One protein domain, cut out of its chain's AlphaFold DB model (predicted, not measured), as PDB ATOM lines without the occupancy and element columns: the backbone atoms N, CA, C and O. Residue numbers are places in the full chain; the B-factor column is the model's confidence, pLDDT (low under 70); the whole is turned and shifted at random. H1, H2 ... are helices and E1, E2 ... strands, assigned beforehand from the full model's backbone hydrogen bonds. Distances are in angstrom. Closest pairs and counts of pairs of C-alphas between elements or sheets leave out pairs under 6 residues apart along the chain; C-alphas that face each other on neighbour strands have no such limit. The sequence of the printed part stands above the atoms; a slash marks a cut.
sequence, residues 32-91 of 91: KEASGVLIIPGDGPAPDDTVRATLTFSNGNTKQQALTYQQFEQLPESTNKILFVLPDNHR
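AT A GLANCE: This is residues 32 to 91 of the 91 residues of an uncharacterized protein of Larkinella punicea (UniProt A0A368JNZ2). What does the model look like? It is one twisted sheet of four strands, drawn out into a rod, with one short helix, H1, over one face and no named element over the other. The tip of the hairpin E2 and E3, at Asn 59, and the last residue, Arg 91, mark the two ends of its length. What are its parts? The printed part has 60 residues, with four named strands and one named helix in the order E1, E2, E3, H1, E4; the sheet runs E3, E2, E1, E4 and is mixed, and the class is mostly strand. How closely is it gathered? It is only just compact, close to loose, with a radius of gyration of the C-alphas of 12.0 A and spans of 42 by 19 by 14 A.

IN THESE COORDINATES: Where does the first strand lie? E1 is residues 33 to 40, from C-alpha 33 at (-60.490, -83.196, -90.777), and is 22.7 A long. What follows it? E2 is residues 50 to 56, 18.5 A long, and E3 is residues 62 to 68, 18.4 A long. H1 is residues 69 to 73, with C-alpha 69 at (-51.153, -70.711, -88.504). Where does the last strand end? E4 is residues 80 to 87, 23.2 A long, ending with C-alpha 87 at (-44.597, -74.692, -75.478).

HOW THE PARTS SIT: How do E1, E2 and E3 pair? They form a meander, each strand the antiparallel neighbour of the one before, with hairpins E1 and E2, and E2 and E3. N 35 and O 54 are 2.9 A apart and N 53 and O 65 are 2.9 A apart, both within hydrogen-bond range. Where is E4? It is parallel to E1 at 16 degrees, with N 36 and O 82 2.8 A apart, within hydrogen-bond range; E3 and E4, the edge strands, are apart. Where is H1? It is on the sheet, over E2, at a height over the sheet of 7.8 A; its closest C-alphas to E2 are those of Tyr 69 and Val 51, 5.7 A apart, and its O i to N i+4 pair is within hydrogen-bond range. How does the chain pass from E3 to E4? E3, H1 and E4 form a split strand-helix-strand unit, two strands running the same way with E2 and E1 between them, and its crossover is right-handed.

THE WHOLE: How far does it reach? The two C-alphas farthest apart, those of Asn 59 and Arg 91, are 42.1 A apart. Is anything cut or long? The printed part has no cut, and no link is long. Where is confidence low? Residues 89 to 91, which end at the chain's last residue, are under 70, while the mean pLDDT of the printed part is 86.9.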
ATOM      1  N   LYS A  32     -61.650 -82.965 -94.772       89.25
ATOM      2  CA  LYS A  32     -62.769 -83.208 -93.857       89.25
ATOM      3  C   LYS A  32     -62.327 -82.963 -92.414       89.25
ATOM      4  O   LYS A  32     -63.081 -82.408 -91.624       89.25
ATOM      5  N   GLU A  33     -61.099 -83.356 -92.096       89.94
ATOM      6  CA  GLU A  33     -60.490 -83.196 -90.777       89.94
ATOM      7  C   GLU A  33     -59.070 -82.653 -90.952       89.94
ATOM      8  O   GLU A  33     -58.369 -83.015 -91.903       89.94
ATOM      9  N   ALA A  34     -58.652 -81.775 -90.049       91.62
ATOM     10  CA  ALA A  34     -57.316 -81.210 -90.021       91.62
ATOM     11  C   ALA A  34     -56.806 -81.174 -88.580       91.62
ATOM     12  O   ALA A  34     -57.392 -80.510 -87.728       91.62
ATOM     13  N   SER A  35     -55.691 -81.855 -88.328       92.56
ATOM     14  CA  SER A  35     -55.014 -81.864 -87.029       92.56
ATOM     15  C   SER A  35     -53.656 -81.191 -87.162       92.56
ATOM     16  O   SER A  35     -52.800 -81.681 -87.893       92.56
ATOM     17  N   GLY A  36     -53.457 -80.064 -86.490       92.12
ATOM     18  CA  GLY A  36     -52.223 -79.287 -86.497       92.12
ATOM     19  C   GLY A  36     -51.443 -79.435 -85.199       92.12
ATOM     20  O   GLY A  36     -52.034 -79.505 -84.124       92.12
ATOM     21  N   VAL A  37     -50.117 -79.439 -85.296       92.31
ATOM     22  CA  VAL A  37     -49.224 -79.215 -84.155       92.31
ATOM     23  C   VAL A  37     -48.423 -77.953 -84.417       92.31
ATOM     24  O   VAL A  37     -47.827 -77.802 -85.487       92.31
ATOM     25  N   LEU A  38     -48.409 -77.071 -83.430       91.00
ATOM     26  CA  LEU A  38     -47.655 -75.835 -83.422       91.00
ATOM     27  C   LEU A  38     -46.789 -75.786 -82.166       91.00
ATOM     28  O   LEU A  38     -47.274 -76.081 -81.078       91.00
ATOM     29  N   ILE A  39     -45.518 -75.425 -82.323       87.88
ATOM     30  CA  ILE A  39     -44.576 -75.258 -81.213       87.88
ATOM     31  C   ILE A  39     -44.223 -73.776 -81.150       87.88
ATOM     32  O   ILE A  39     -43.769 -73.237 -82.157       87.88
ATOM     33  N   ILE A  40     -44.455 -73.130 -80.005       85.88
ATOM     34  CA  ILE A  40     -44.224 -71.689 -79.833       85.88
ATOM     35  C   ILE A  40     -43.449 -71.372 -78.549       85.88
ATOM     36  O   ILE A  40     -43.634 -72.050 -77.537       85.88
ATOM     37  N   PRO A  41     -42.633 -70.302 -78.544       77.69
ATOM     38  CA  PRO A  41     -41.849 -69.900 -77.378       77.69
ATOM     39  C   PRO A  41     -42.654 -69.198 -76.268       77.69
ATOM     40  O   PRO A  41     -42.106 -68.969 -75.192       77.69
ATOM     41  N   GLY A  42     -43.939 -68.873 -76.471       72.00
ATOM     42  CA  GLY A  42     -44.806 -68.433 -75.369       72.00
ATOM     43  C   GLY A  42     -45.990 -67.553 -75.755       72.00
ATOM     44  O   GLY A  42     -47.115 -67.904 -75.411       72.00
ATOM     45  N   ASP A  43     -45.757 -66.450 -76.474       74.06
ATOM     46  CA  ASP A  43     -46.710 -65.331 -76.671       74.06
ATOM     47  C   ASP A  43     -47.943 -65.642 -77.552       74.06
ATOM     48  O   ASP A  43     -48.603 -64.750 -78.086       74.06
ATOM     49  N   GLY A  44     -48.304 -66.919 -77.669       81.31
ATOM     50  CA  GLY A  44     -49.363 -67.400 -78.540       81.31
ATOM     51  C   GLY A  44     -48.896 -67.593 -79.987       81.31
ATOM     52  O   GLY A  44     -47.753 -67.292 -80.329       81.31
ATOM     53  N   PRO A  45     -49.765 -68.166 -80.831       87.38
ATOM     54  CA  PRO A  45     -49.463 -68.422 -82.231       87.38
ATOM     55  C   PRO A  45     -49.478 -67.133 -83.068       87.38
ATOM     56  O   PRO A  45     -50.494 -66.436 -83.133       87.38
ATOM     57  N   ALA A  46     -48.378 -66.836 -83.754       90.44
ATOM     58  CA  ALA A  46     -48.292 -65.792 -84.767       90.44
ATOM     59  C   ALA A  46     -48.855 -66.283 -86.120       90.44
ATOM     60  O   ALA A  46     -48.815 -67.479 -86.413       90.44
ATOM     61  N   PRO A  47     -49.393 -65.401 -86.987       91.12
ATOM     62  CA  PRO A  47     -50.016 -65.797 -88.258       91.12
ATOM     63  C   PRO A  47     -49.105 -66.596 -89.202       91.12
ATOM     64  O   PRO A  47     -49.584 -67.431 -89.974       91.12
ATOM     65  N   ASP A  48     -47.808 -66.324 -89.151       92.19
ATOM     66  CA  ASP A  48     -46.735 -66.919 -89.943       92.19
ATOM     67  C   ASP A  48     -46.095 -68.150 -89.284       92.19
ATOM     68  O   ASP A  48     -45.314 -68.849 -89.938       92.19
ATOM     69  N   ASP A  49     -46.481 -68.482 -88.048       91.00
ATOM     70  CA  ASP A  49     -45.964 -69.654 -87.352       91.00
ATOM     71  C   ASP A  49     -46.277 -70.938 -88.116       91.00
ATOM     72  O   ASP A  49     -47.376 -71.151 -88.634       91.00
ATOM     73  N   THR A  50     -45.295 -71.834 -88.176       92.12
ATOM     74  CA  THR A  50     -45.413 -73.066 -88.954       92.12
ATOM     75  C   THR A  50     -46.162 -74.142 -88.176       92.12
ATOM     76  O   THR A  50     -45.622 -74.776 -87.272       92.12
ATOM     77  N   VAL A  51     -47.386 -74.430 -88.604       93.25
ATOM     78  CA  VAL A  51     -48.204 -75.554 -88.153       93.25
ATOM     79  C   VAL A  51     -47.882 -76.791 -88.988       93.25
ATOM     80  O   VAL A  51     -48.074 -76.822 -90.207       93.25
ATOM     81  N   ARG A  52     -47.454 -77.871 -88.333       94.38
ATOM     82  CA  ARG A  52     -47.388 -79.195 -88.963       94.38
ATOM     83  C   ARG A  52     -48.784 -79.802 -88.962       94.38
ATOM     84  O   ARG A  52     -49.237 -80.315 -87.941       94.38
ATOM     85  N   ALA A  53     -49.468 -79.723 -90.097       92.94
ATOM     86  CA  ALA A  53     -50.845 -80.169 -90.243       92.94
ATOM     87  C   ALA A  53     -50.934 -81.552 -90.898       92.94
ATOM     88  O   ALA A  53     -50.293 -81.836 -91.908       92.94
ATOM     89  N   THR A  54     -51.789 -82.398 -90.338       93.50
ATOM     90  CA  THR A  54     -52.265 -83.646 -90.926       93.50
ATOM     91  C   THR A  54     -53.679 -83.407 -91.440       93.50
ATOM     92  O   THR A  54     -54.584 -83.119 -90.664       93.50
ATOM     93  N   LEU A  55     -53.858 -83.496 -92.754       90.81
ATOM     94  CA  LEU A  55     -55.105 -83.241 -93.465       90.81
ATOM     95  C   LEU A  55     -55.713 -84.567 -93.922       90.81
ATOM     96  O   LEU A  55     -55.106 -85.269 -94.734       90.81
ATOM     97  N   THR A  56     -56.910 -84.888 -93.445       90.44
ATOM     98  CA  THR A  56     -57.662 -86.086 -93.837       90.44
ATOM     99  C   THR A  56     -58.777 -85.690 -94.796       90.44
ATOM    100  O   THR A  56     -59.637 -84.865 -94.482       90.44
ATOM    101  N   PHE A  57     -58.783 -86.281 -95.987       87.62
ATOM    102  CA  PHE A  57     -59.755 -85.988 -97.040       87.62
ATOM    103  C   PHE A  57     -60.904 -87.002 -97.038       87.62
ATOM    104  O   PHE A  57     -60.795 -88.115 -96.532       87.62
ATOM    105  N   SER A  58     -62.023 -86.642 -97.669       82.88
ATOM    106  CA  SER A  58     -63.234 -87.479 -97.745       82.88
ATOM    107  C   SER A  58     -63.038 -88.832 -98.442       82.88
ATOM    108  O   SER A  58     -63.848 -89.737 -98.271       82.88
ATOM    109  N   ASN A  59     -61.965 -88.985 -99.219       80.50
ATOM    110  CA  ASN A  59     -61.579 -90.247 -99.851       80.50
ATOM    111  C   ASN A  59     -60.739 -91.162 -98.937       80.50
ATOM    112  O   ASN A  59     -60.285 -92.200 -99.407       80.50
ATOM    113  N   GLY A  60     -60.518 -90.777 -97.675       80.19
ATOM    114  CA  GLY A  60     -59.701 -91.513 -96.708       80.19
ATOM    115  C   GLY A  60     -58.196 -91.284 -96.852       80.19
ATOM    116  O   GLY A  60     -57.427 -91.836 -96.073       80.19
ATOM    117  N   ASN A  61     -57.755 -90.473 -97.820       84.12
ATOM    118  CA  ASN A  61     -56.347 -90.122 -97.930       84.12
ATOM    119  C   ASN A  61     -55.971 -89.124 -96.841       84.12
ATOM    120  O   ASN A  61     -56.712 -88.176 -96.574       84.12
ATOM    121  N   THR A  62     -54.764 -89.284 -96.316       87.81
ATOM    122  CA  THR A  62     -54.169 -88.363 -95.355       87.81
ATOM    123  C   THR A  62     -52.916 -87.747 -95.965       87.81
ATOM    124  O   THR A  62     -52.111 -88.450 -96.578       87.81
ATOM    125  N   LYS A  63     -52.741 -86.433 -95.823       88.94
ATOM    126  CA  LYS A  63     -51.509 -85.729 -96.200       88.94
ATOM    127  C   LYS A  63     -50.974 -84.954 -95.015       88.94
ATOM    128  O   LYS A  63     -51.724 -84.248 -94.353       88.94
ATOM    129  N   GLN A  64     -49.673 -85.046 -94.796       91.31
ATOM    130  CA  GLN A  64     -48.974 -84.153 -93.885       91.31
ATOM    131  C   GLN A  64     -48.395 -82.997 -94.692       91.31
ATOM    132  O   GLN A  64     -47.737 -83.226 -95.709       91.31
ATOM    133  N   GLN A  65     -48.653 -81.764 -94.268       90.62
ATOM    134  CA  GLN A  65     -48.036 -80.586 -94.863       90.62
ATOM    135  C   GLN A  65     -47.779 -79.519 -93.802       90.62
ATOM    136  O   GLN A  65     -48.514 -79.404 -92.821       90.62
ATOM    137  N   ALA A  66     -46.738 -78.725 -94.020       91.25
ATOM    138  CA  ALA A  66     -46.526 -77.505 -93.263       91.25
ATOM    139  C   ALA A  66     -47.460 -76.412 -93.803       91.25
ATOM    140  O   ALA A  66     -47.529 -76.189 -95.012       91.25
ATOM    141  N   LEU A  67     -48.193 -75.773 -92.901       91.56
ATOM    142  CA  LEU A  67     -49.042 -74.612 -93.146       91.56
ATOM    143  C   LEU A  67     -48.599 -73.492 -92.216       91.56
ATOM    144  O   LEU A  67     -48.049 -73.771 -91.156       91.56
ATOM    145  N   THR A  68     -48.880 -72.241 -92.559       93.25
ATOM    146  CA  THR A  68     -48.846 -71.189 -91.538       93.25
ATOM    147  C   THR A  68     -50.074 -71.299 -90.629       93.25
ATOM    148  O   THR A  68     -51.102 -71.855 -91.036       93.25
ATOM    149  N   TYR A  69     -50.009 -70.759 -89.415       92.38
ATOM    150  CA  TYR A  69     -51.153 -70.711 -88.504       92.38
ATOM    151  C   TYR A  69     -52.355 -70.019 -89.155       92.38
ATOM    152  O   TYR A  69     -53.467 -70.544 -89.126       92.38
ATOM    153  N   GLN A  70     -52.116 -68.920 -89.874       92.62
ATOM    154  CA  GLN A  70     -53.151 -68.235 -90.642       92.62
ATOM    155  C   GLN A  70     -53.793 -69.142 -91.702       92.62
ATOM    156  O   GLN A  70     -55.012 -69.140 -91.851       92.62
ATOM    157  N   GLN A  71     -53.003 -69.932 -92.433       90.12
ATOM    158  CA  GLN A  71     -53.533 -70.861 -93.436       90.12
ATOM    159  C   GLN A  71     -54.326 -72.009 -92.804       90.12
ATOM    160  O   GLN A  71     -55.309 -72.463 -93.389       90.12
ATOM    161  N   PHE A  72     -53.908 -72.482 -91.627       91.06
ATOM    162  CA  PHE A  72     -54.631 -73.498 -90.868       91.06
ATOM    163  C   PHE A  72     -55.981 -72.965 -90.366       91.06
ATOM    164  O   PHE A  72     -57.001 -73.643 -90.491       91.06
ATOM    165  N   GLU A  73     -56.015 -71.726 -89.872       90.75
ATOM    166  CA  GLU A  73     -57.254 -71.059 -89.458       90.75
ATOM    167  C   GLU A  73     -58.208 -70.811 -90.632       90.75
ATOM    168  O   GLU A  73     -59.414 -71.031 -90.503       90.75
ATOM    169  N   GLN A  74     -57.661 -70.443 -91.795       91.00
ATOM    170  CA  GLN A  74     -58.399 -70.213 -93.042       91.00
ATOM    171  C   GLN A  74     -58.889 -71.494 -93.737       91.00
ATOM    172  O   GLN A  74     -59.499 -71.410 -94.809       91.00
ATOM    173  N   LEU A  75     -58.639 -72.680 -93.171       88.00
ATOM    174  CA  LEU A  75     -59.277 -73.896 -93.669       88.00
ATOM    175  C   LEU A  75     -60.810 -73.755 -93.598       88.00
ATOM    176  O   LEU A  75     -61.321 -73.103 -92.683       88.00
ATOM    177  N   PRO A  76     -61.553 -74.355 -94.547       87.94
ATOM    178  CA  PRO A  76     -63.006 -74.210 -94.614       87.94
ATOM    179  C   PRO A  76     -63.690 -74.548 -93.287       87.94
ATOM    180  O   PRO A  76     -63.307 -75.510 -92.632       87.94
ATOM    181  N   GLU A  77     -64.756 -73.831 -92.929       83.44
ATOM    182  CA  GLU A  77     -65.517 -74.094 -91.691       83.44
ATOM    183  C   GLU A  77     -66.089 -75.518 -91.623       83.44
ATOM    184  O   GLU A  77     -66.314 -76.061 -90.547       83.44
ATOM    185  N   SER A  78     -66.285 -76.156 -92.780       83.38
ATOM    186  CA  SER A  78     -66.690 -77.561 -92.877       83.38
ATOM    187  C   SER A  78     -65.610 -78.556 -92.434       83.38
ATOM    188  O   SER A  78     -65.897 -79.745 -92.303       83.38
ATOM    189  N   THR A  79     -64.360 -78.113 -92.290       88.19
ATOM    190  CA  THR A  79     -63.240 -78.931 -91.829       88.19
ATOM    191  C   THR A  79     -63.258 -78.985 -90.306       88.19
ATOM    192  O   THR A  79     -63.208 -77.955 -89.640       88.19
ATOM    193  N   ASN A  80     -63.262 -80.189 -89.737       90.44
ATOM    194  CA  ASN A  80     -63.075 -80.351 -88.302       90.44
ATOM    195  C   ASN A  80     -61.602 -80.083 -87.948       90.44
ATOM    196  O   ASN A  80     -60.729 -80.877 -88.308       90.44
ATOM    197  N   LYS A  81     -61.333 -78.938 -87.315       92.25
ATOM    198  CA  LYS A  81     -59.985 -78.451 -86.999       92.25
ATOM    199  C   LYS A  81     -59.630 -78.768 -85.548       92.25
ATOM    200  O   LYS A  81     -60.365 -78.402 -84.636       92.25
ATOM    201  N   ILE A  82     -58.471 -79.379 -85.336       92.81
ATOM    202  CA  ILE A  82     -57.867 -79.573 -84.014       92.81
ATOM    203  C   ILE A  82     -56.450 -79.011 -84.066       92.81
ATOM    204  O   ILE A  82     -55.666 -79.414 -84.921       92.81
ATOM    205  N   LEU A  83     -56.107 -78.097 -83.161       92.25
ATOM    206  CA  LEU A  83     -54.762 -77.535 -83.056       92.25
ATOM    207  C   LEU A  83     -54.175 -77.837 -81.680       92.25
ATOM    208  O   LEU A  83     -54.759 -77.486 -80.658       92.25
ATOM    209  N   PHE A  84     -53.000 -78.457 -81.668       90.38
ATOM    210  CA  PHE A  84     -52.191 -78.640 -80.472       90.38
ATOM    211  C   PHE A  84     -51.101 -77.578 -80.451       90.38
ATOM    212  O   PHE A  84     -50.219 -77.581 -81.309       90.38
ATOM    213  N   VAL A  85     -51.164 -76.686 -79.468       89.44
ATOM    214  CA  VAL A  85     -50.124 -75.689 -79.214       89.44
ATOM    215  C   VAL A  85     -49.248 -76.209 -78.083       89.44
ATOM    216  O   VAL A  85     -49.725 -76.429 -76.970       89.44
ATOM    217  N   LEU A  86     -47.982 -76.452 -78.391       88.12
ATOM    218  CA  LEU A  86     -46.984 -76.939 -77.452       88.12
ATOM    219  C   LEU A  86     -46.016 -75.798 -77.117       88.12
ATOM    220  O   LEU A  86     -45.564 -75.105 -78.032       88.12
ATOM    221  N   PRO A  87     -45.675 -75.596 -75.835       83.50
ATOM    222  CA  PRO A  87     -44.597 -74.692 -75.478       83.50
ATOM    223  C   PRO A  87     -43.266 -75.266 -75.972       83.50
ATOM    224  O   PRO A  87     -43.012 -76.471 -75.853       83.50
ATOM    225  N   ASP A  88     -42.416 -74.405 -76.519       80.06
ATOM    226  CA  ASP A  88     -41.032 -74.750 -76.810       80.06
ATOM    227  C   ASP A  88     -40.260 -74.884 -75.489       80.06
ATOM    228  O   ASP A  88     -39.817 -73.905 -74.889       80.06
ATOM    229  N   ASN A  89     -40.162 -76.117 -74.991       63.75
ATOM    230  CA  ASN A  89     -39.515 -76.433 -73.718       63.75
ATOM    231  C   ASN A  89     -37.991 -76.613 -73.840       63.75
ATOM    232  O   ASN A  89     -37.375 -77.167 -72.929       63.75
ATOM    233  N   HIS A  90     -37.359 -76.161 -74.927       56.69
ATOM    234  CA  HIS A  90     -35.900 -76.105 -75.007       56.69
ATOM    235  C   HIS A  90     -35.349 -74.976 -74.108       56.69
ATOM    236  O   HIS A  90     -35.050 -73.874 -74.566       56.69
ATOM    237  N   ARG A  91     -35.209 -75.262 -72.807       49.56
ATOM    238  CA  ARG A  91     -34.340 -74.544 -71.861       49.56
ATOM    239  C   ARG A  91     -33.310 -75.487 -71.262       49.56
ATOM    240  O   ARG A  91     -33.695 -76.625 -70.917       49.56
TER     241      ARG A  91